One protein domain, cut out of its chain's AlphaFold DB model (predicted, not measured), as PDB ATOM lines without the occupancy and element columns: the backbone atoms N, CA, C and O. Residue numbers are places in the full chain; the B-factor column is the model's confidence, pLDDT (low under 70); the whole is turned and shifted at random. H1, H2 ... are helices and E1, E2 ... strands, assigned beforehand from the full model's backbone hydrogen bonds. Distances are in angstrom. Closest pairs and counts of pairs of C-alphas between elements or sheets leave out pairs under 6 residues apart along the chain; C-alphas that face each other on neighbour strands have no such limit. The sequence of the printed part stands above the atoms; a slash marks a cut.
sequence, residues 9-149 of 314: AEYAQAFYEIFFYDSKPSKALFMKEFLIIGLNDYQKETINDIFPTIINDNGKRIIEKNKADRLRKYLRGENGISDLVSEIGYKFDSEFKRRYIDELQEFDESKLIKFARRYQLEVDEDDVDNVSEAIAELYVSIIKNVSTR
ATOM      1  N   ALA A   9     281.109 181.444 393.433       90.69
ATOM      2  CA  ALA A   9     281.800 180.284 392.892       90.69
ATOM      3  C   ALA A   9     283.104 179.992 393.646       90.69
ATOM      4  O   ALA A   9     283.367 178.841 393.981       90.69
ATOM      5  N   GLU A  10     283.892 181.024 393.966       91.19
ATOM      6  CA  GLU A  10     285.126 180.865 394.746       91.19
ATOM      7  C   GLU A  10     284.842 180.331 396.152       91.19
ATOM      8  O   GLU A  10     285.533 179.415 396.600       91.19
ATOM      9  N   TYR A  11     283.806 180.851 396.815       93.31
ATOM     10  CA  TYR A  11     283.362 180.363 398.122       93.31
ATOM     11  C   TYR A  11     282.905 178.901 398.057       93.31
ATOM     12  O   TYR A  11     283.409 178.057 398.800       93.31
ATOM     13  N   ALA A  12     282.000 178.566 397.132       92.88
ATOM     14  CA  ALA A  12     281.470 177.211 396.980       92.88
ATOM     15  C   ALA A  12     282.567 176.197 396.610       92.88
ATOM     16  O   ALA A  12     282.571 175.066 397.097       92.88
ATOM     17  N   GLN A  13     283.529 176.600 395.777       91.62
ATOM     18  CA  GLN A  13     284.661 175.764 395.387       91.62
ATOM     19  C   GLN A  13     285.606 175.513 396.567       91.62
ATOM     20  O   GLN A  13     286.009 174.370 396.784       91.62
ATOM     21  N   ALA A  14     285.909 176.537 397.371       92.31
ATOM     22  CA  ALA A  14     286.674 176.359 398.602       92.31
ATOM     23  C   ALA A  14     285.950 175.437 399.593       92.31
ATOM     24  O   ALA A  14     286.584 174.598 400.233       92.31
ATOM     25  N   PHE A  15     284.622 175.551 399.682       93.44
ATOM     26  CA  PHE A  15     283.816 174.731 400.583       93.44
ATOM     27  C   PHE A  15     283.860 173.265 400.139       93.44
ATOM     28  O   PHE A  15     284.167 172.371 400.926       93.44
ATOM     29  N   TYR A  16     283.684 173.009 398.843       91.75
ATOM     30  CA  TYR A  16     283.858 171.679 398.261       91.75
ATOM     31  C   TYR A  16     285.245 171.085 398.557       91.75
ATOM     32  O   TYR A  16     285.362 169.932 398.973       91.75
ATOM     33  N   GLU A  17     286.302 171.872 398.351       90.88
ATOM     34  CA  GLU A  17     287.695 171.448 398.533       90.88
ATOM     35  C   GLU A  17     288.077 171.194 399.989       90.88
ATOM     36  O   GLU A  17     288.981 170.403 400.243       90.88
ATOM     37  N   ILE A  18     287.437 171.856 400.947       90.25
ATOM     38  CA  ILE A  18     287.764 171.697 402.365       90.25
ATOM     39  C   ILE A  18     286.898 170.607 402.997       90.25
ATOM     40  O   ILE A  18     287.425 169.721 403.672       90.25
ATOM     41  N   PHE A  19     285.592 170.620 402.737       87.94
ATOM     42  CA  PHE A  19     284.651 169.726 403.405       87.94
ATOM     43  C   PHE A  19     284.548 168.351 402.739       87.94
ATOM     44  O   PHE A  19     284.426 167.346 403.444       87.94
ATOM     45  N   PHE A  20     284.714 168.272 401.414       83.75
ATOM     46  CA  PHE A  20     284.381 167.081 400.622       83.75
ATOM     47  C   PHE A  20     285.545 166.498 399.798       83.75
ATOM     48  O   PHE A  20     285.323 165.650 398.927       83.75
ATOM     49  N   TYR A  21     286.791 166.904 400.069       74.62
ATOM     50  CA  TYR A  21     287.973 166.417 399.341       74.62
ATOM     51  C   TYR A  21     288.127 164.890 399.368       74.62
ATOM     52  O   TYR A  21     288.439 164.285 398.340       74.62
ATOM     53  N   ASP A  22     287.872 164.277 400.524       73.62
ATOM     54  CA  ASP A  22     288.100 162.845 400.745       73.62
ATOM     55  C   ASP A  22     286.985 161.978 400.146       73.62
ATOM     56  O   ASP A  22     287.241 160.889 399.635       73.62
ATOM     57  N   SER A  23     285.745 162.478 400.152       75.31
ATOM     58  CA  SER A  23     284.569 161.749 399.663       75.31
ATOM     59  C   SER A  23     284.297 161.953 398.169       75.31
ATOM     60  O   SER A  23     283.600 161.136 397.565       75.31
ATOM     61  N   LYS A  24     284.852 163.016 397.560       73.06
ATOM     62  CA  LYS A  24     284.706 163.386 396.135       73.06
ATOM     63  C   LYS A  24     283.286 163.151 395.590       73.06
ATOM     64  O   LYS A  24     283.120 162.446 394.584       73.06
ATOM     65  N   PRO A  25     282.241 163.710 396.231       78.25
ATOM     66  CA  PRO A  25     280.881 163.543 395.755       78.25
ATOM     67  C   PRO A  25     280.738 164.162 394.361       78.25
ATOM     68  O   PRO A  25     281.542 164.987 393.921       78.25
ATOM     69  N   SER A  26     279.687 163.778 393.634       86.31
ATOM     70  CA  SER A  26     279.364 164.450 392.371       86.31
ATOM     71  C   SER A  26     279.273 165.955 392.616       86.31
ATOM     72  O   SER A  26     278.445 166.380 393.417       86.31
ATOM     73  N   LYS A  27     280.063 166.761 391.894       89.50
ATOM     74  CA  LYS A  27     280.036 168.233 391.994       89.50
ATOM     75  C   LYS A  27     278.623 168.816 391.878       89.50
ATOM     76  O   LYS A  27     278.324 169.818 392.507       89.50
ATOM     77  N   ALA A  28     277.754 168.176 391.091       89.06
ATOM     78  CA  ALA A  28     276.357 168.582 390.970       89.06
ATOM     79  C   ALA A  28     275.548 168.276 392.241       89.06
ATOM     80  O   ALA A  28     274.781 169.121 392.677       89.06
ATOM     81  N   LEU A  29     275.738 167.096 392.845       89.50
ATOM     82  CA  LEU A  29     275.084 166.763 394.116       89.50
ATOM     83  C   LEU A  29     275.576 167.691 395.219       89.50
ATOM     84  O   LEU A  29     274.754 168.295 395.883       89.50
ATOM     85  N   PHE A  30     276.894 167.876 395.336       92.19
ATOM     86  CA  PHE A  30     277.463 168.848 396.264       92.19
ATOM     87  C   PHE A  30     276.827 170.225 396.087       92.19
ATOM     88  O   PHE A  30     276.330 170.781 397.050       92.19
ATOM     89  N   MET A  31     276.814 170.762 394.864       93.31
ATOM     90  CA  MET A  31     276.300 172.108 394.629       93.31
ATOM     91  C   MET A  31     274.822 172.218 395.016       93.31
ATOM     92  O   MET A  31     274.416 173.236 395.558       93.31
ATOM     93  N   LYS A  32     274.022 171.176 394.764       92.38
ATOM     94  CA  LYS A  32     272.625 171.133 395.200       92.38
ATOM     95  C   LYS A  32     272.516 171.161 396.728       92.38
ATOM     96  O   LYS A  32     271.779 171.987 397.246       92.38
ATOM     97  N   GLU A  33     273.236 170.280 397.418       90.88
ATOM     98  CA  GLU A  33     273.211 170.201 398.886       90.88
ATOM     99  C   GLU A  33     273.770 171.491 399.521       90.88
ATOM    100  O   GLU A  33     273.263 171.968 400.521       90.88
ATOM    101  N   PHE A  34     274.755 172.130 398.891       92.00
ATOM    102  CA  PHE A  34     275.294 173.415 399.329       92.00
ATOM    103  C   PHE A  34     274.285 174.563 399.170       92.00
ATOM    104  O   PHE A  34     274.198 175.436 400.023       92.00
ATOM    105  N   LEU A  35     273.496 174.562 398.088       90.75
ATOM    106  CA  LEU A  35     272.477 175.587 397.840       90.75
ATOM    107  C   LEU A  35     271.318 175.545 398.836       90.75
ATOM    108  O   LEU A  35     270.635 176.555 398.977       90.75
ATOM    109  N   ILE A  36     271.077 174.403 399.485       91.00
ATOM    110  CA  ILE A  36     269.984 174.257 400.449       91.00
ATOM    111  C   ILE A  36     270.377 174.603 401.886       91.00
ATOM    112  O   ILE A  36     269.484 174.658 402.733       91.00
ATOM    113  N   ILE A  37     271.664 174.850 402.158       90.75
ATOM    114  CA  ILE A  37     272.125 175.126 403.520       90.75
ATOM    115  C   ILE A  37     271.468 176.404 404.041       90.75
ATOM    116  O   ILE A  37     271.491 177.439 403.372       90.75
ATOM    117  N   GLY A  38     270.872 176.327 405.230       86.62
ATOM    118  CA  GLY A  38     270.205 177.444 405.907       86.62
ATOM    119  C   GLY A  38     268.815 177.807 405.365       86.62
ATOM    120  O   GLY A  38     268.126 178.648 405.955       86.62
ATOM    121  N   LEU A  39     268.372 177.180 404.269       88.56
ATOM    122  CA  LEU A  39     267.023 177.365 403.726       88.56
ATOM    123  C   LEU A  39     265.961 176.720 404.635       88.56
ATOM    124  O   LEU A  39     266.234 175.765 405.360       88.56
ATOM    125  N   ASN A  40     264.721 177.210 404.580       83.62
ATOM    126  CA  ASN A  40     263.591 176.531 405.230       83.62
ATOM    127  C   ASN A  40     263.043 175.379 404.366       83.62
ATOM    128  O   ASN A  40     263.382 175.259 403.190       83.62
ATOM    129  N   ASP A  41     262.166 174.548 404.930       83.81
ATOM    130  CA  ASP A  41     261.667 173.336 404.264       83.81
ATOM    131  C   ASP A  41     261.032 173.608 402.892       83.81
ATOM    132  O   ASP A  41     261.364 172.941 401.914       83.81
ATOM    133  N   TYR A  42     260.208 174.653 402.780       81.25
ATOM    134  CA  TYR A  42     259.569 175.048 401.519       81.25
ATOM    135  C   TYR A  42     260.593 175.420 400.428       81.25
ATOM    136  O   TYR A  42     260.456 175.097 399.245       81.25
ATOM    137  N   GLN A  43     261.672 176.091 400.814       81.81
ATOM    138  CA  GLN A  43     262.735 176.499 399.895       81.81
ATOM    139  C   GLN A  43     263.638 175.333 399.508       81.81
ATOM    140  O   GLN A  43     264.054 175.224 398.351       81.81
ATOM    141  N   LYS A  44     263.902 174.431 400.459       88.12
ATOM    142  CA  LYS A  44     264.573 173.157 400.191       88.12
ATOM    143  C   LYS A  44     263.770 172.352 399.168       88.12
ATOM    144  O   LYS A  44     264.351 171.855 398.204       88.12
ATOM    145  N   GLU A  45     262.448 172.277 399.319       85.00
ATOM    146  CA  GLU A  45     261.537 171.664 398.342       85.00
ATOM    147  C   GLU A  45     261.625 172.337 396.966       85.00
ATOM    148  O   GLU A  45     261.811 171.651 395.964       85.00
ATOM    149  N   THR A  46     261.650 173.669 396.912       83.88
ATOM    150  CA  THR A  46     261.774 174.415 395.647       83.88
ATOM    151  C   THR A  46     263.075 174.068 394.905       83.88
ATOM    152  O   THR A  46     263.066 173.765 393.709       83.88
ATOM    153  N   ILE A  47     264.216 174.025 395.607       88.94
ATOM    154  CA  ILE A  47     265.493 173.569 395.029       88.94
ATOM    155  C   ILE A  47     265.426 172.100 394.594       88.94
ATOM    156  O   ILE A  47     265.997 171.728 393.561       88.94
ATOM    157  N   ASN A  48     264.739 171.255 395.363       87.00
ATOM    158  CA  ASN A  48     264.537 169.852 395.022       87.00
ATOM    159  C   ASN A  48     263.696 169.675 393.749       87.00
ATOM    160  O   ASN A  48     264.027 168.790 392.961       87.00
ATOM    161  N   ASP A  49     262.714 170.535 393.498       86.88
ATOM    162  CA  ASP A  49     261.891 170.517 392.285       86.88
ATOM    163  C   ASP A  49     262.653 171.031 391.056       86.88
ATOM    164  O   ASP A  49     262.587 170.451 389.963       86.88
ATOM    165  N   ILE A  50     263.458 172.085 391.233       87.50
ATOM    166  CA  ILE A  50     264.319 172.609 390.166       87.50
ATOM    167  C   ILE A  50     265.373 171.556 389.796       87.50
ATOM    168  O   ILE A  50     265.576 171.273 388.608       87.50
ATOM    169  N   PHE A  51     265.994 170.919 390.794       90.62
ATOM    170  CA  PHE A  51     267.066 169.930 390.647       90.62
ATOM    171  C   PHE A  51     266.691 168.569 391.264       90.62
ATOM    172  O   PHE A  51     267.303 168.138 392.251       90.62
ATOM    173  N   PRO A  52     265.728 167.836 390.679       85.19
ATOM    174  CA  PRO A  52     265.268 166.570 391.213       85.19
ATOM    175  C   PRO A  52     266.389 165.549 391.166       85.19
ATOM    176  O   PRO A  52     267.260 165.553 390.288       85.19
ATOM    177  N   THR A  53     266.371 164.669 392.157       86.12
ATOM    178  CA  THR A  53     267.361 163.615 392.277       86.12
ATOM    179  C   THR A  53     266.690 162.276 392.074       86.12
ATOM    180  O   THR A  53     265.737 161.946 392.769       86.12
ATOM    181  N   ILE A  54     267.191 161.515 391.110       83.94
ATOM    182  CA  ILE A  54     266.668 160.208 390.728       83.94
ATOM    183  C   ILE A  54     267.657 159.122 391.141       83.94
ATOM    184  O   ILE A  54     268.860 159.366 391.258       83.94
ATOM    185  N   ILE A  55     267.154 157.915 391.356       81.75
ATOM    186  CA  ILE A  55     267.983 156.725 391.534       81.75
ATOM    187  C   ILE A  55     268.130 156.094 390.154       81.75
ATOM    188  O   ILE A  55     267.131 155.825 389.493       81.75
ATOM    189  N   ASN A  56     269.365 155.922 389.690       76.62
ATOM    190  CA  ASN A  56     269.609 155.239 388.423       76.62
ATOM    191  C   ASN A  56     269.530 153.715 388.576       76.62
ATOM    192  O   ASN A  56     269.472 153.191 389.686       76.62
ATOM    193  N   ASP A  57     269.638 153.006 387.454       79.75
ATOM    194  CA  ASP A  57     269.588 151.538 387.403       79.75
ATOM    195  C   ASP A  57     270.668 150.848 388.262       79.75
ATOM    196  O   ASP A  57     270.531 149.684 388.626       79.75
ATOM    197  N   ASN A  58     271.722 151.577 388.648       77.31
ATOM    198  CA  ASN A  58     272.798 151.100 389.520       77.31
ATOM    199  C   ASN A  58     272.576 151.454 391.005       77.31
ATOM    200  O   ASN A  58     273.516 151.387 391.797       77.31
ATOM    201  N   GLY A  59     271.378 151.911 391.389       74.69
ATOM    202  CA  GLY A  59     271.052 152.305 392.763       74.69
ATOM    203  C   GLY A  59     271.709 153.613 393.223       74.69
ATOM    204  O   GLY A  59     271.667 153.945 394.406       74.69
ATOM    205  N   LYS A  60     272.332 154.378 392.316       76.25
ATOM    206  CA  LYS A  60     273.053 155.611 392.649       76.25
ATOM    207  C   LYS A  60     272.155 156.832 392.478       76.25
ATOM    208  O   LYS A  60     271.534 157.026 391.435       76.25
ATOM    209  N   ARG A  61     272.171 157.701 393.489       77.06
ATOM    210  CA  ARG A  61     271.517 159.014 393.480       77.06
ATOM    211  C   ARG A  61     272.200 159.925 392.442       77.06
ATOM    212  O   ARG A  61     273.397 160.193 392.554       77.06
ATOM    213  N   ILE A  62     271.473 160.369 391.415       81.62
ATOM    214  CA  ILE A  62     271.969 161.238 390.334       81.62
ATOM    215  C   ILE A  62     270.995 162.386 390.034       81.62
ATOM    216  O   ILE A  62     269.811 162.311 390.340       81.62
ATOM    217  N   ILE A  63     271.500 163.446 389.405       85.75
ATOM    218  CA  ILE A  63     270.698 164.553 388.860       85.75
ATOM    219  C   ILE A  63     270.728 164.428 387.336       85.75
ATOM    220  O   ILE A  63     271.776 164.109 386.767       85.75
ATOM    221  N   GLU A  64     269.592 164.672 386.684       81.56
ATOM    222  CA  GLU A  64     269.467 164.667 385.223       81.56
ATOM    223  C   GLU A  64     270.570 165.512 384.559       81.56
ATOM    224  O   GLU A  64     270.902 166.597 385.039       81.56
ATOM    225  N   LYS A  65     271.143 165.033 383.446       78.31
ATOM    226  CA  LYS A  65     272.365 165.586 382.834       78.31
ATOM    227  C   LYS A  65     272.321 167.107 382.627       78.31
ATOM    228  O   LYS A  65     273.233 167.793 383.083       78.31
ATOM    229  N   ASN A  66     271.254 167.631 382.020       81.12
ATOM    230  CA  ASN A  66     271.116 169.068 381.741       81.12
ATOM    231  C   ASN A  66     271.081 169.907 383.032       81.12
ATOM    232  O   ASN A  66     271.738 170.943 383.139       81.12
ATOM    233  N   LYS A  67     270.360 169.424 384.048       87.44
ATOM    234  CA  LYS A  67     270.240 170.066 385.363       87.44
ATOM    235  C   LYS A  67     271.541 169.966 386.168       87.44
ATOM    236  O   LYS A  67     271.967 170.934 386.796       87.44
ATOM    237  N   ALA A  68     272.226 168.827 386.083       86.38
ATOM    238  CA  ALA A  68     273.540 168.613 386.676       86.38
ATOM    239  C   ALA A  68     274.604 169.536 386.063       86.38
ATOM    240  O   ALA A  68     275.478 170.027 386.778       86.38
ATOM    241  N   ASP A  69     274.527 169.806 384.757       87.19
ATOM    242  CA  ASP A  69     275.419 170.752 384.091       87.19
ATOM    243  C   ASP A  69     275.171 172.194 384.548       87.19
ATOM    244  O   ASP A  69     276.142 172.900 384.820       87.19
ATOM    245  N   ARG A  70     273.909 172.614 384.740       89.50
ATOM    246  CA  ARG A  70     273.575 173.925 385.339       89.50
ATOM    247  C   ARG A  70     274.212 174.083 386.728       89.50
ATOM    248  O   ARG A  70     274.870 175.088 386.974       89.50
ATOM    249  N   LEU A  71     274.122 173.063 387.584       91.12
ATOM    250  CA  LEU A  71     274.756 173.062 388.913       91.12
ATOM    251  C   LEU A  71     276.288 173.154 388.840       91.12
ATOM    252  O   LEU A  71     276.907 173.963 389.527       91.12
ATOM    253  N   ARG A  72     276.932 172.387 387.952       89.19
ATOM    254  CA  ARG A  72     278.392 172.472 387.751       89.19
ATOM    255  C   ARG A  72     278.842 173.833 387.223       89.19
ATOM    256  O   ARG A  72     279.996 174.200 387.433       89.19
ATOM    257  N   LYS A  73     277.990 174.543 386.481       88.88
ATOM    258  CA  LYS A  73     278.281 175.897 385.992       88.88
ATOM    259  C   LYS A  73     278.254 176.929 387.117       88.88
ATOM    260  O   LYS A  73     279.115 177.801 387.108       88.88
ATOM    261  N   TYR A  74     277.361 176.793 388.105       89.81
ATOM    262  CA  TYR A  74     277.392 177.635 389.312       89.81
ATOM    263  C   TYR A  74     278.708 177.474 390.076       89.81
ATOM    264  O   TYR A  74     279.369 178.464 390.371       89.81
ATOM    265  N   LEU A  75     279.144 176.229 390.293       89.69
ATOM    266  CA  LEU A  75     280.399 175.943 390.994       89.69
ATOM    267  C   LEU A  75     281.638 176.508 390.275       89.69
ATOM    268  O   LEU A  75     282.612 176.884 390.914       89.69
ATOM    269  N   ARG A  76     281.613 176.567 388.939       86.12
ATOM    270  CA  ARG A  76     282.714 177.106 388.120       86.12
ATOM    271  C   ARG A  76     282.650 178.620 387.912       86.12
ATOM    272  O   ARG A  76     283.556 179.170 387.299       86.12
ATOM    273  N   GLY A  77     281.578 179.277 388.356       83.69
ATOM    274  CA  GLY A  77     281.336 180.695 388.078       83.69
ATOM    275  C   GLY A  77     280.954 180.992 386.624       83.69
ATOM    276  O   GLY A  77     280.929 182.149 386.225       83.69
ATOM    277  N   GLU A  78     280.631 179.965 385.832       82.31
ATOM    278  CA  GLU A  78     280.138 180.118 384.454       82.31
ATOM    279  C   GLU A  78     278.682 180.617 384.436       82.31
ATOM    280  O   GLU A  78     278.267 181.280 383.489       82.31
ATOM    281  N   ASN A  79     277.921 180.327 385.499       79.75
ATOM    282  CA  ASN A  79     276.586 180.868 385.740       79.75
ATOM    283  C   ASN A  79     276.560 181.611 387.085       79.75
ATOM    284  O   ASN A  79     277.065 181.098 388.082       79.75
ATOM    285  N   GLY A  80     275.910 182.775 387.132       80.00
ATOM    286  CA  GLY A  80     275.569 183.447 388.389       80.00
ATOM    287  C   GLY A  80     274.301 182.859 389.009       80.00
ATOM    288  O   GLY A  80     273.393 182.460 388.286       80.00
ATOM    289  N   ILE A  81     274.215 182.819 390.338       84.12
ATOM    290  CA  ILE A  81     273.054 182.255 391.050       84.12
ATOM    291  C   ILE A  81     271.864 183.217 391.167       84.12
ATOM    292  O   ILE A  81     270.865 182.845 391.764       84.12
ATOM    293  N   SER A  82     271.941 184.431 390.615       80.62
ATOM    294  CA  SER A  82     270.908 185.465 390.787       80.62
ATOM    295  C   SER A  82     269.512 184.977 390.388       80.62
ATOM    296  O   SER A  82     268.578 185.141 391.161       80.62
ATOM    297  N   ASP A  83     269.385 184.300 389.240       75.44
ATOM    298  CA  ASP A  83     268.096 183.757 388.786       75.44
ATOM    299  C   ASP A  83     267.558 182.697 389.762       75.44
ATOM    300  O   ASP A  83     266.364 182.643 390.029       75.44
ATOM    301  N   LEU A  84     268.448 181.889 390.347       80.44
ATOM    302  CA  LEU A  84     268.070 180.871 391.324       80.44
ATOM    303  C   LEU A  84     267.627 181.503 392.650       80.44
ATOM    304  O   LEU A  84     266.625 181.098 393.220       80.44
ATOM    305  N   VAL A  85     268.346 182.522 393.123       77.81
ATOM    306  CA  VAL A  85     267.957 183.294 394.311       77.81
ATOM    307  C   VAL A  85     266.569 183.912 394.122       77.81
ATOM    308  O   VAL A  85     265.746 183.859 395.034       77.81
ATOM    309  N   SER A  86     266.281 184.439 392.926       69.88
ATOM    310  CA  SER A  86     264.949 184.943 392.578       69.88
ATOM    311  C   SER A  86     263.885 183.841 392.555       69.88
ATOM    312  O   SER A  86     262.798 184.061 393.079       69.88
ATOM    313  N   GLU A  87     264.188 182.663 391.999       69.50
ATOM    314  CA  GLU A  87     263.277 181.504 391.962       69.50
ATOM    315  C   GLU A  87     262.901 181.001 393.373       69.50
ATOM    316  O   GLU A  87     261.767 180.582 393.584       69.50
ATOM    317  N   ILE A  88     263.813 181.079 394.350       71.12
ATOM    318  CA  ILE A  88     263.563 180.658 395.744       71.12
ATOM    319  C   ILE A  88     262.763 181.722 396.530       71.12
ATOM    320  O   ILE A  88     262.199 181.424 397.582       71.12
ATOM    321  N   GLY A  89     262.691 182.965 396.033       60.41
ATOM    322  CA  GLY A  89     261.882 184.038 396.627       60.41
ATOM    323  C   GLY A  89     262.277 184.409 398.061       60.41
ATOM    324  O   GLY A  89     261.430 184.840 398.840       60.41
ATOM    325  N   TYR A  90     263.545 184.205 398.433       64.56
ATOM    326  CA  TYR A  90     263.987 184.210 399.826       64.56
ATOM    327  C   TYR A  90     264.890 185.384 400.217       64.56
ATOM    328  O   TYR A  90     265.667 185.892 399.407       64.56
ATOM    329  N   LYS A  91     264.800 185.789 401.492       62.94
ATOM    330  CA  LYS A  91     265.614 186.835 402.115       62.94
ATOM    331  C   LYS A  91     266.736 186.211 402.950       62.94
ATOM    332  O   LYS A  91     266.486 185.392 403.825       62.94
ATOM    333  N   PHE A  92     267.975 186.643 402.713       73.56
ATOM    334  CA  PHE A  92     269.152 186.277 403.519       73.56
ATOM    335  C   PHE A  92     269.187 187.112 404.810       73.56
ATOM    336  O   PHE A  92     270.016 188.019 404.960       73.56
ATOM    337  N   ASP A  93     268.207 186.864 405.680       69.69
ATOM    338  CA  ASP A  93     267.964 187.561 406.945       69.69
ATOM    339  C   ASP A  93     268.679 186.900 408.143       69.69
ATOM    340  O   ASP A  93     269.508 185.998 407.990       69.69
ATOM    341  N   SER A  94     268.400 187.385 409.356       74.62
ATOM    342  CA  SER A  94     268.973 186.832 410.586       74.62
ATOM    343  C   SER A  94     268.522 185.396 410.857       74.62
ATOM    344  O   SER A  94     269.293 184.626 411.428       74.62
ATOM    345  N   GLU A  95     267.320 184.996 410.430       81.00
ATOM    346  CA  GLU A  95     266.883 183.613 410.577       81.00
ATOM    347  C   GLU A  95     267.589 182.679 409.598       81.00
ATOM    348  O   GLU A  95     267.937 181.564 409.981       81.00
ATOM    349  N   PHE A  96     267.800 183.109 408.350       85.75
ATOM    350  CA  PHE A  96     268.654 182.394 407.408       85.75
ATOM    351  C   PHE A  96     270.043 182.197 407.998       85.75
ATOM    352  O   PHE A  96     270.526 181.071 408.055       85.75
ATOM    353  N   LYS A  97     270.668 183.287 408.466       84.81
ATOM    354  CA  LYS A  97     272.006 183.245 409.060       84.81
ATOM    355  C   LYS A  97     272.038 182.258 410.228       84.81
ATOM    356  O   LYS A  97     272.946 181.439 410.283       84.81
ATOM    357  N   ARG A  98     271.026 182.282 411.104       87.69
ATOM    358  CA  ARG A  98     270.896 181.336 412.221       87.69
ATOM    359  C   ARG A  98     270.810 179.885 411.742       87.69
ATOM    360  O   ARG A  98     271.621 179.083 412.171       87.69
ATOM    361  N   ARG A  99     269.903 179.562 410.813       90.50
ATOM    362  CA  ARG A  99     269.787 178.202 410.250       90.50
ATOM    363  C   ARG A  99     271.075 177.756 409.556       90.50
ATOM    364  O   ARG A  99     271.458 176.601 409.660       90.50
ATOM    365  N   TYR A 100     271.742 178.667 408.849       92.31
ATOM    366  CA  TYR A 100     273.020 178.390 408.202       92.31
ATOM    367  C   TYR A 100     274.102 178.069 409.240       92.31
ATOM    368  O   TYR A 100     274.837 177.111 409.049       92.31
ATOM    369  N   ILE A 101     274.175 178.819 410.346       89.44
ATOM    370  CA  ILE A 101     275.073 178.524 411.476       89.44
ATOM    371  C   ILE A 101     274.742 177.156 412.084       89.44
ATOM    372  O   ILE A 101     275.646 176.339 412.226       89.44
ATOM    373  N   ASP A 102     273.466 176.887 412.371       91.38
ATOM    374  CA  ASP A 102     273.019 175.610 412.946       91.38
ATOM    375  C   ASP A 102     273.434 174.424 412.049       91.38
ATOM    376  O   ASP A 102     273.944 173.418 412.531       91.38
ATOM    377  N   GLU A 103     273.283 174.550 410.727       91.75
ATOM    378  CA  GLU A 103     273.698 173.513 409.772       91.75
ATOM    379  C   GLU A 103     275.227 173.448 409.575       91.75
ATOM    380  O   GLU A 103     275.767 172.381 409.281       91.75
ATOM    381  N   LEU A 104     275.963 174.553 409.764       91.50
ATOM    382  CA  LEU A 104     277.432 174.538 409.760       91.50
ATOM    383  C   LEU A 104     278.001 173.718 410.924       91.50
ATOM    384  O   LEU A 104     279.040 173.082 410.747       91.50
ATOM    385  N   GLN A 105     277.323 173.696 412.075       87.31
ATOM    386  CA  GLN A 105     277.745 172.915 413.243       87.31
ATOM    387  C   GLN A 105     277.720 171.395 412.995       87.31
ATOM    388  O   GLN A 105     278.336 170.642 413.745       87.31
ATOM    389  N   GLU A 106     277.065 170.916 411.930       88.62
ATOM    390  CA  GLU A 106     277.121 169.503 411.527       88.62
ATOM    391  C   GLU A 106     278.464 169.117 410.875       88.62
ATOM    392  O   GLU A 106     278.760 167.930 410.695       88.62
ATOM    393  N   PHE A 107     279.285 170.100 410.492       88.88
ATOM    394  CA  PHE A 107     280.587 169.867 409.879       88.88
ATOM    395  C   PHE A 107     281.720 169.790 410.909       88.88
ATOM    396  O   PHE A 107     281.665 170.341 412.001       88.88
ATOM    397  N   ASP A 108     282.805 169.117 410.520       90.44
ATOM    398  CA  ASP A 108     284.005 168.978 411.348       90.44
ATOM    399  C   ASP A 108     284.643 170.343 411.685       90.44
ATOM    400  O   ASP A 108     284.997 171.115 410.786       90.44
ATOM    401  N   GLU A 109     284.840 170.607 412.981       90.94
ATOM    402  CA  GLU A 109     285.370 171.871 413.516       90.94
ATOM    403  C   GLU A 109     286.720 172.259 412.897       90.94
ATOM    404  O   GLU A 109     286.942 173.410 412.510       90.94
ATOM    405  N   SER A 110     287.618 171.286 412.704       91.25
ATOM    406  CA  SER A 110     288.938 171.541 412.117       91.25
ATOM    407  C   SER A 110     288.835 172.033 410.669       91.25
ATOM    408  O   SER A 110     289.664 172.824 410.202       91.25
ATOM    409  N   LYS A 111     287.785 171.612 409.952       92.75
ATOM    410  CA  LYS A 111     287.486 172.065 408.592       92.75
ATOM    411  C   LYS A 111     286.855 173.457 408.583       92.75
ATOM    412  O   LYS A 111     287.222 174.244 407.709       92.75
ATOM    413  N   LEU A 112     285.998 173.789 409.552       91.56
ATOM    414  CA  LEU A 112     285.458 175.146 409.736       91.56
ATOM    415  C   LEU A 112     286.584 176.155 409.993       91.56
ATOM    416  O   LEU A 112     286.710 177.130 409.252       91.56
ATOM    417  N   ILE A 113     287.488 175.865 410.933       89.44
ATOM    418  CA  ILE A 113     288.654 176.719 411.224       89.44
ATOM    419  C   ILE A 113     289.545 176.862 409.982       89.44
ATOM    420  O   ILE A 113     289.960 177.963 409.613       89.44
ATOM    421  N   LYS A 114     289.813 175.761 409.265       91.81
ATOM    422  CA  LYS A 114     290.582 175.799 408.010       91.81
ATOM    423  C   LYS A 114     289.915 176.675 406.944       91.81
ATOM    424  O   LYS A 114     290.618 177.350 406.188       91.81
ATOM    425  N   PHE A 115     288.586 176.662 406.869       92.19
ATOM    426  CA  PHE A 115     287.814 177.495 405.952       92.19
ATOM    427  C   PHE A 115     287.877 178.978 406.343       92.19
ATOM    428  O   PHE A 115     288.174 179.809 405.486       92.19
ATOM    429  N   ALA A 116     287.715 179.305 407.628       88.19
ATOM    430  CA  ALA A 116     287.854 180.669 408.138       88.19
ATOM    431  C   ALA A 116     289.260 181.243 407.887       88.19
ATOM    432  O   ALA A 116     289.399 182.335 407.330       88.19
ATOM    433  N   ARG A 117     290.313 180.461 408.166       87.19
ATOM    434  CA  ARG A 117     291.712 180.834 407.884       87.19
ATOM    435  C   ARG A 117     291.966 181.115 406.404       87.19
ATOM    436  O   ARG A 117     292.721 182.028 406.077       87.19
ATOM    437  N   ARG A 118     291.342 180.356 405.491       90.12
ATOM    438  CA  ARG A 118     291.496 180.563 404.037       90.12
ATOM    439  C   ARG A 118     291.056 181.962 403.607       90.12
ATOM    440  O   ARG A 118     291.674 182.531 402.710       90.12
ATOM    441  N   TYR A 119     290.020 182.494 404.246       85.81
ATOM    442  CA  TYR A 119     289.483 183.824 403.971       85.81
ATOM    443  C   TYR A 119     289.960 184.893 404.955       85.81
ATOM    444  O   TYR A 119     289.496 186.025 404.867       85.81
ATOM    445  N   GLN A 120     290.911 184.555 405.834       84.50
ATOM    446  CA  GLN A 120     291.480 185.468 406.830       84.50
ATOM    447  C   GLN A 120     290.390 186.146 407.675       84.50
ATOM    448  O   GLN A 120     290.458 187.345 407.933       84.50
ATOM    449  N   LEU A 121     289.360 185.385 408.059       83.19
ATOM    450  CA  LEU A 121     288.294 185.897 408.916       83.19
ATOM    451  C   LEU A 121     288.861 186.197 410.308       83.19
ATOM    452  O   LEU A 121     289.591 185.380 410.866       83.19
ATOM    453  N   GLU A 122     288.532 187.366 410.854       79.06
ATOM    454  CA  GLU A 122     288.883 187.732 412.227       79.06
ATOM    455  C   GLU A 122     287.950 186.985 413.185       79.06
ATOM    456  O   GLU A 122     286.809 187.396 413.389       79.06
ATOM    457  N   VAL A 123     288.423 185.855 413.715       82.19
ATOM    458  CA  VAL A 123     287.659 184.960 414.595       82.19
ATOM    459  C   VAL A 123     288.505 184.494 415.770       82.19
ATOM    460  O   VAL A 123     289.728 184.372 415.653       82.19
ATOM    461  N   ASP A 124     287.845 184.207 416.885       80.38
ATOM    462  CA  ASP A 124     288.425 183.401 417.952       80.38
ATOM    463  C   ASP A 124     288.337 181.924 417.543       80.38
ATOM    464  O   ASP A 124     287.252 181.358 417.453       80.38
ATOM    465  N   GLU A 125     289.475 181.305 417.220       83.06
ATOM    466  CA  GLU A 125     289.514 179.918 416.734       83.06
ATOM    467  C   GLU A 125     289.181 178.888 417.824       83.06
ATOM    468  O   GLU A 125     288.888 177.740 417.485       83.06
ATOM    469  N   ASP A 126     289.209 179.291 419.099       80.25
ATOM    470  CA  ASP A 126     288.804 178.457 420.231       80.25
ATOM    471  C   ASP A 126     287.272 178.488 420.455       80.25
ATOM    472  O   ASP A 126     286.747 177.695 421.241       80.25
ATOM    473  N   ASP A 127     286.546 179.364 419.744       81.81
ATOM    474  CA  ASP A 127     285.086 179.501 419.779       81.81
ATOM    475  C   ASP A 127     284.466 179.139 418.413       81.81
ATOM    476  O   ASP A 127     284.386 179.941 417.477       81.81
ATOM    477  N   VAL A 128     283.989 177.897 418.294       83.00
ATOM    478  CA  VAL A 128     283.382 177.366 417.058       83.00
ATOM    479  C   VAL A 128     282.123 178.138 416.648       83.00
ATOM    480  O   VAL A 128     281.847 178.256 415.446       83.00
ATOM    481  N   ASP A 129     281.379 178.704 417.601       82.19
ATOM    482  CA  ASP A 129     280.193 179.508 417.303       82.19
ATOM    483  C   ASP A 129     280.605 180.831 416.656       82.19
ATOM    484  O   ASP A 129     280.033 181.230 415.636       82.19
ATOM    485  N   ASN A 130     281.669 181.459 417.165       85.25
ATOM    486  CA  ASN A 130     282.257 182.653 416.560       85.25
ATOM    487  C   ASN A 130     282.784 182.387 415.138       85.25
ATOM    488  O   ASN A 130     282.515 183.161 414.212       85.25
ATOM    489  N   VAL A 131     283.478 181.260 414.938       81.75
ATOM    490  CA  VAL A 131     283.956 180.823 413.616       81.75
ATOM    491  C   VAL A 131     282.784 180.638 412.648       81.75
ATOM    492  O   VAL A 131     282.817 181.145 411.521       81.75
ATOM    493  N   SER A 132     281.733 179.944 413.082       88.88
ATOM    494  CA  SER A 132     280.542 179.677 412.268       88.88
ATOM    495  C   SER A 132     279.797 180.964 411.918       88.88
ATOM    496  O   SER A 132     279.372 181.144 410.773       88.88
ATOM    497  N   GLU A 133     279.707 181.905 412.860       85.75
ATOM    498  CA  GLU A 133     279.082 183.202 412.634       85.75
ATOM    499  C   GLU A 133     279.815 184.020 411.563       85.75
ATOM    500  O   GLU A 133     279.169 184.584 410.673       85.75
ATOM    501  N   ALA A 134     281.149 184.050 411.593       82.38
ATOM    502  CA  ALA A 134     281.941 184.762 410.593       82.38
ATOM    503  C   ALA A 134     281.843 184.117 409.201       82.38
ATOM    504  O   ALA A 134     281.747 184.818 408.189       82.38
ATOM    505  N   ILE A 135     281.824 182.780 409.131       88.75
ATOM    506  CA  ILE A 135     281.619 182.039 407.876       88.75
ATOM    507  C   ILE A 135     280.237 182.348 407.286       88.75
ATOM    508  O   ILE A 135     280.120 182.548 406.070       88.75
ATOM    509  N   ALA A 136     279.204 182.402 408.132       89.44
ATOM    510  CA  ALA A 136     277.843 182.740 407.736       89.44
ATOM    511  C   ALA A 136     277.724 184.201 407.278       89.44
ATOM    512  O   ALA A 136     277.100 184.474 406.254       89.44
ATOM    513  N   GLU A 137     278.362 185.142 407.980       85.31
ATOM    514  CA  GLU A 137     278.389 186.560 407.599       85.31
ATOM    515  C   GLU A 137     279.049 186.754 406.225       85.31
ATOM    516  O   GLU A 137     278.496 187.434 405.353       85.31
ATOM    517  N   LEU A 138     280.183 186.081 405.984       88.00
ATOM    518  CA  LEU A 138     280.835 186.083 404.677       88.00
ATOM    519  C   LEU A 138     279.888 185.547 403.595       88.00
ATOM    520  O   LEU A 138     279.717 186.196 402.563       88.00
ATOM    521  N   TYR A 139     279.234 184.407 403.828       90.44
ATOM    522  CA  TYR A 139     278.290 183.837 402.865       90.44
ATOM    523  C   TYR A 139     277.138 184.800 402.550       90.44
ATOM    524  O   TYR A 139     276.879 185.101 401.385       90.44
ATOM    525  N   VAL A 140     276.489 185.352 403.577       85.12
ATOM    526  CA  VAL A 140     275.385 186.309 403.422       85.12
ATOM    527  C   VAL A 140     275.830 187.544 402.637       85.12
ATOM    528  O   VAL A 140     275.092 188.002 401.762       85.12
ATOM    529  N   SER A 141     277.039 188.057 402.884       83.62
ATOM    530  CA  SER A 141     277.587 189.194 402.133       83.62
ATOM    531  C   SER A 141     277.737 188.880 400.638       83.62
ATOM    532  O   SER A 141     277.324 189.672 399.788       83.62
ATOM    533  N   ILE A 142     278.223 187.680 400.306       85.25
ATOM    534  CA  ILE A 142     278.402 187.218 398.928       85.25
ATOM    535  C   ILE A 142     277.051 187.119 398.227       85.25
ATOM    536  O   ILE A 142     276.888 187.637 397.119       85.25
ATOM    537  N   ILE A 143     276.060 186.487 398.860       82.06
ATOM    538  CA  ILE A 143     274.752 186.323 398.228       82.06
ATOM    539  C   ILE A 143     274.042 187.671 398.056       82.06
ATOM    540  O   ILE A 143     273.484 187.938 396.986       82.06
ATOM    541  N   LYS A 144     274.119 188.569 399.046       75.75
ATOM    542  CA  LYS A 144     273.580 189.935 398.931       75.75
ATOM    543  C   LYS A 144     274.220 190.699 397.770       75.75
ATOM    544  O   LYS A 144     273.506 191.355 397.011       75.75
ATOM    545  N   ASN A 145     275.523 190.549 397.542       74.69
ATOM    546  CA  ASN A 145     276.196 191.175 396.399       74.69
ATOM    547  C   ASN A 145     275.755 190.572 395.055       74.69
ATOM    548  O   ASN A 145     275.559 191.292 394.075       74.69
ATOM    549  N   VAL A 146     275.525 189.259 394.993       71.06
ATOM    550  CA  VAL A 146     274.989 188.598 393.786       71.06
ATOM    551  C   VAL A 146     273.536 189.007 393.500       71.06
ATOM    552  O   VAL A 146     273.127 189.047 392.337       71.06
ATOM    553  N   SER A 147     272.781 189.358 394.542       63.38
ATOM    554  CA  SER A 147     271.405 189.864 394.451       63.38
ATOM    555  C   SER A 147     271.341 191.306 393.925       63.38
ATOM    556  O   SER A 147     270.380 191.681 393.262       63.38
ATOM    557  N   THR A 148     272.363 192.125 394.207       58.41
ATOM    558  CA  THR A 148     272.378 193.571 393.904       58.41
ATOM    559  C   THR A 148     273.129 193.941 392.622       58.41
ATOM    560  O   THR A 148     272.926 195.029 392.072       58.41
ATOM    561  N   ARG A 149     273.980 193.055 392.086       55.22
ATOM    562  CA  ARG A 149     274.692 193.289 390.820       55.22
ATOM    563  C   ARG A 149     273.721 193.278 389.630       55.22
ATOM    564  O   ARG A 149     273.353 192.225 389.110       55.22
TER     565      ARG A 149
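What this domain is: This is residues 9 to 149 of the 314 residues of an uncharacterized protein of Ruminococcus flavefaciens (UniProt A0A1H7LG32). A small hairpin of two short strands, E1 and E2, sits at one end of a body of mostly crossed helices, with H2 and H4 crossing beside it and H3 on the same half. The other half holds the long helix H8 with H6 and H7 packed on it, and H1 stands between the halves, touching H2 and H4 on one side and H7 on the other. The printed part has 141 residues with eight named helices and two named strands, in the order H1 H2 H3 E1 E2 H4 H5 H6 H7 H8; the sheet E1 - E2 is antiparallel and the class is mostly helix. The whole is compact, with a radius of gyration of the C-alphas of 15.2 A and spans of 47 by 35 by 28 A.

Where its parts are: E1 is residues 53 to 55, 7.0 A, and E2 is residues 61 to 63, 7.3 A; C-alpha 53 is at (267.361, 163.615, 392.277). H2 is residues 27 to 35, H3 41 to 50 and H4 65 to 75, 15.4 A long. H1, residues 9 to 19, is 15.2 A long and begins at (281.800, 180.284, 392.892). H5 is residues 82 to 88, H6 94 to 104 and H7 109 to 118. H8, residues 128 to 148, is 30.3 A long and ends at (272.378, 193.571, 393.904).

How they stand to each other: E1 and E2 form an antiparallel hairpin, with N 54 and O 62 at 2.8 A, within hydrogen-bond range. The closest C-alphas of H2 and E2 are those of Leu 29 and Ile 63, 7.2 A. H2 and H4 touch at a steep tilt of 64 degrees, closest at C-alphas 28 and 68, 5.1 A. H1 touches H4, about perpendicular at 84 degrees, closest at C-alphas 9 and 75, 4.9 A. H1 touches H7, closest at C-alphas 18 and 111, 6.2 A. H8 touches H7 with residues 128 to 135 alone, closest at C-alphas 116 and 135, 6.4 A. H8 touches H6 at a steep tilt of 54 degrees, opposite ways, closest at C-alphas 101 and 132, 5.6 A. H3 and H5 only just touch, with 3 pairs of C-alphas within 8 A, closest at C-alphas 43 and 88, 5.9 A. In H1 to H8 every O i to N i+4 pair is within hydrogen-bond range.

The domain as a whole: The C-alphas farthest apart are those of Asp 57 and Asp 124, 48.0 A. The printed part has no cut and no long link. The mean pLDDT of the printed part is 84.0; residues 86 to 87, 89 to 91, 93 and 147 to 149 are under 70.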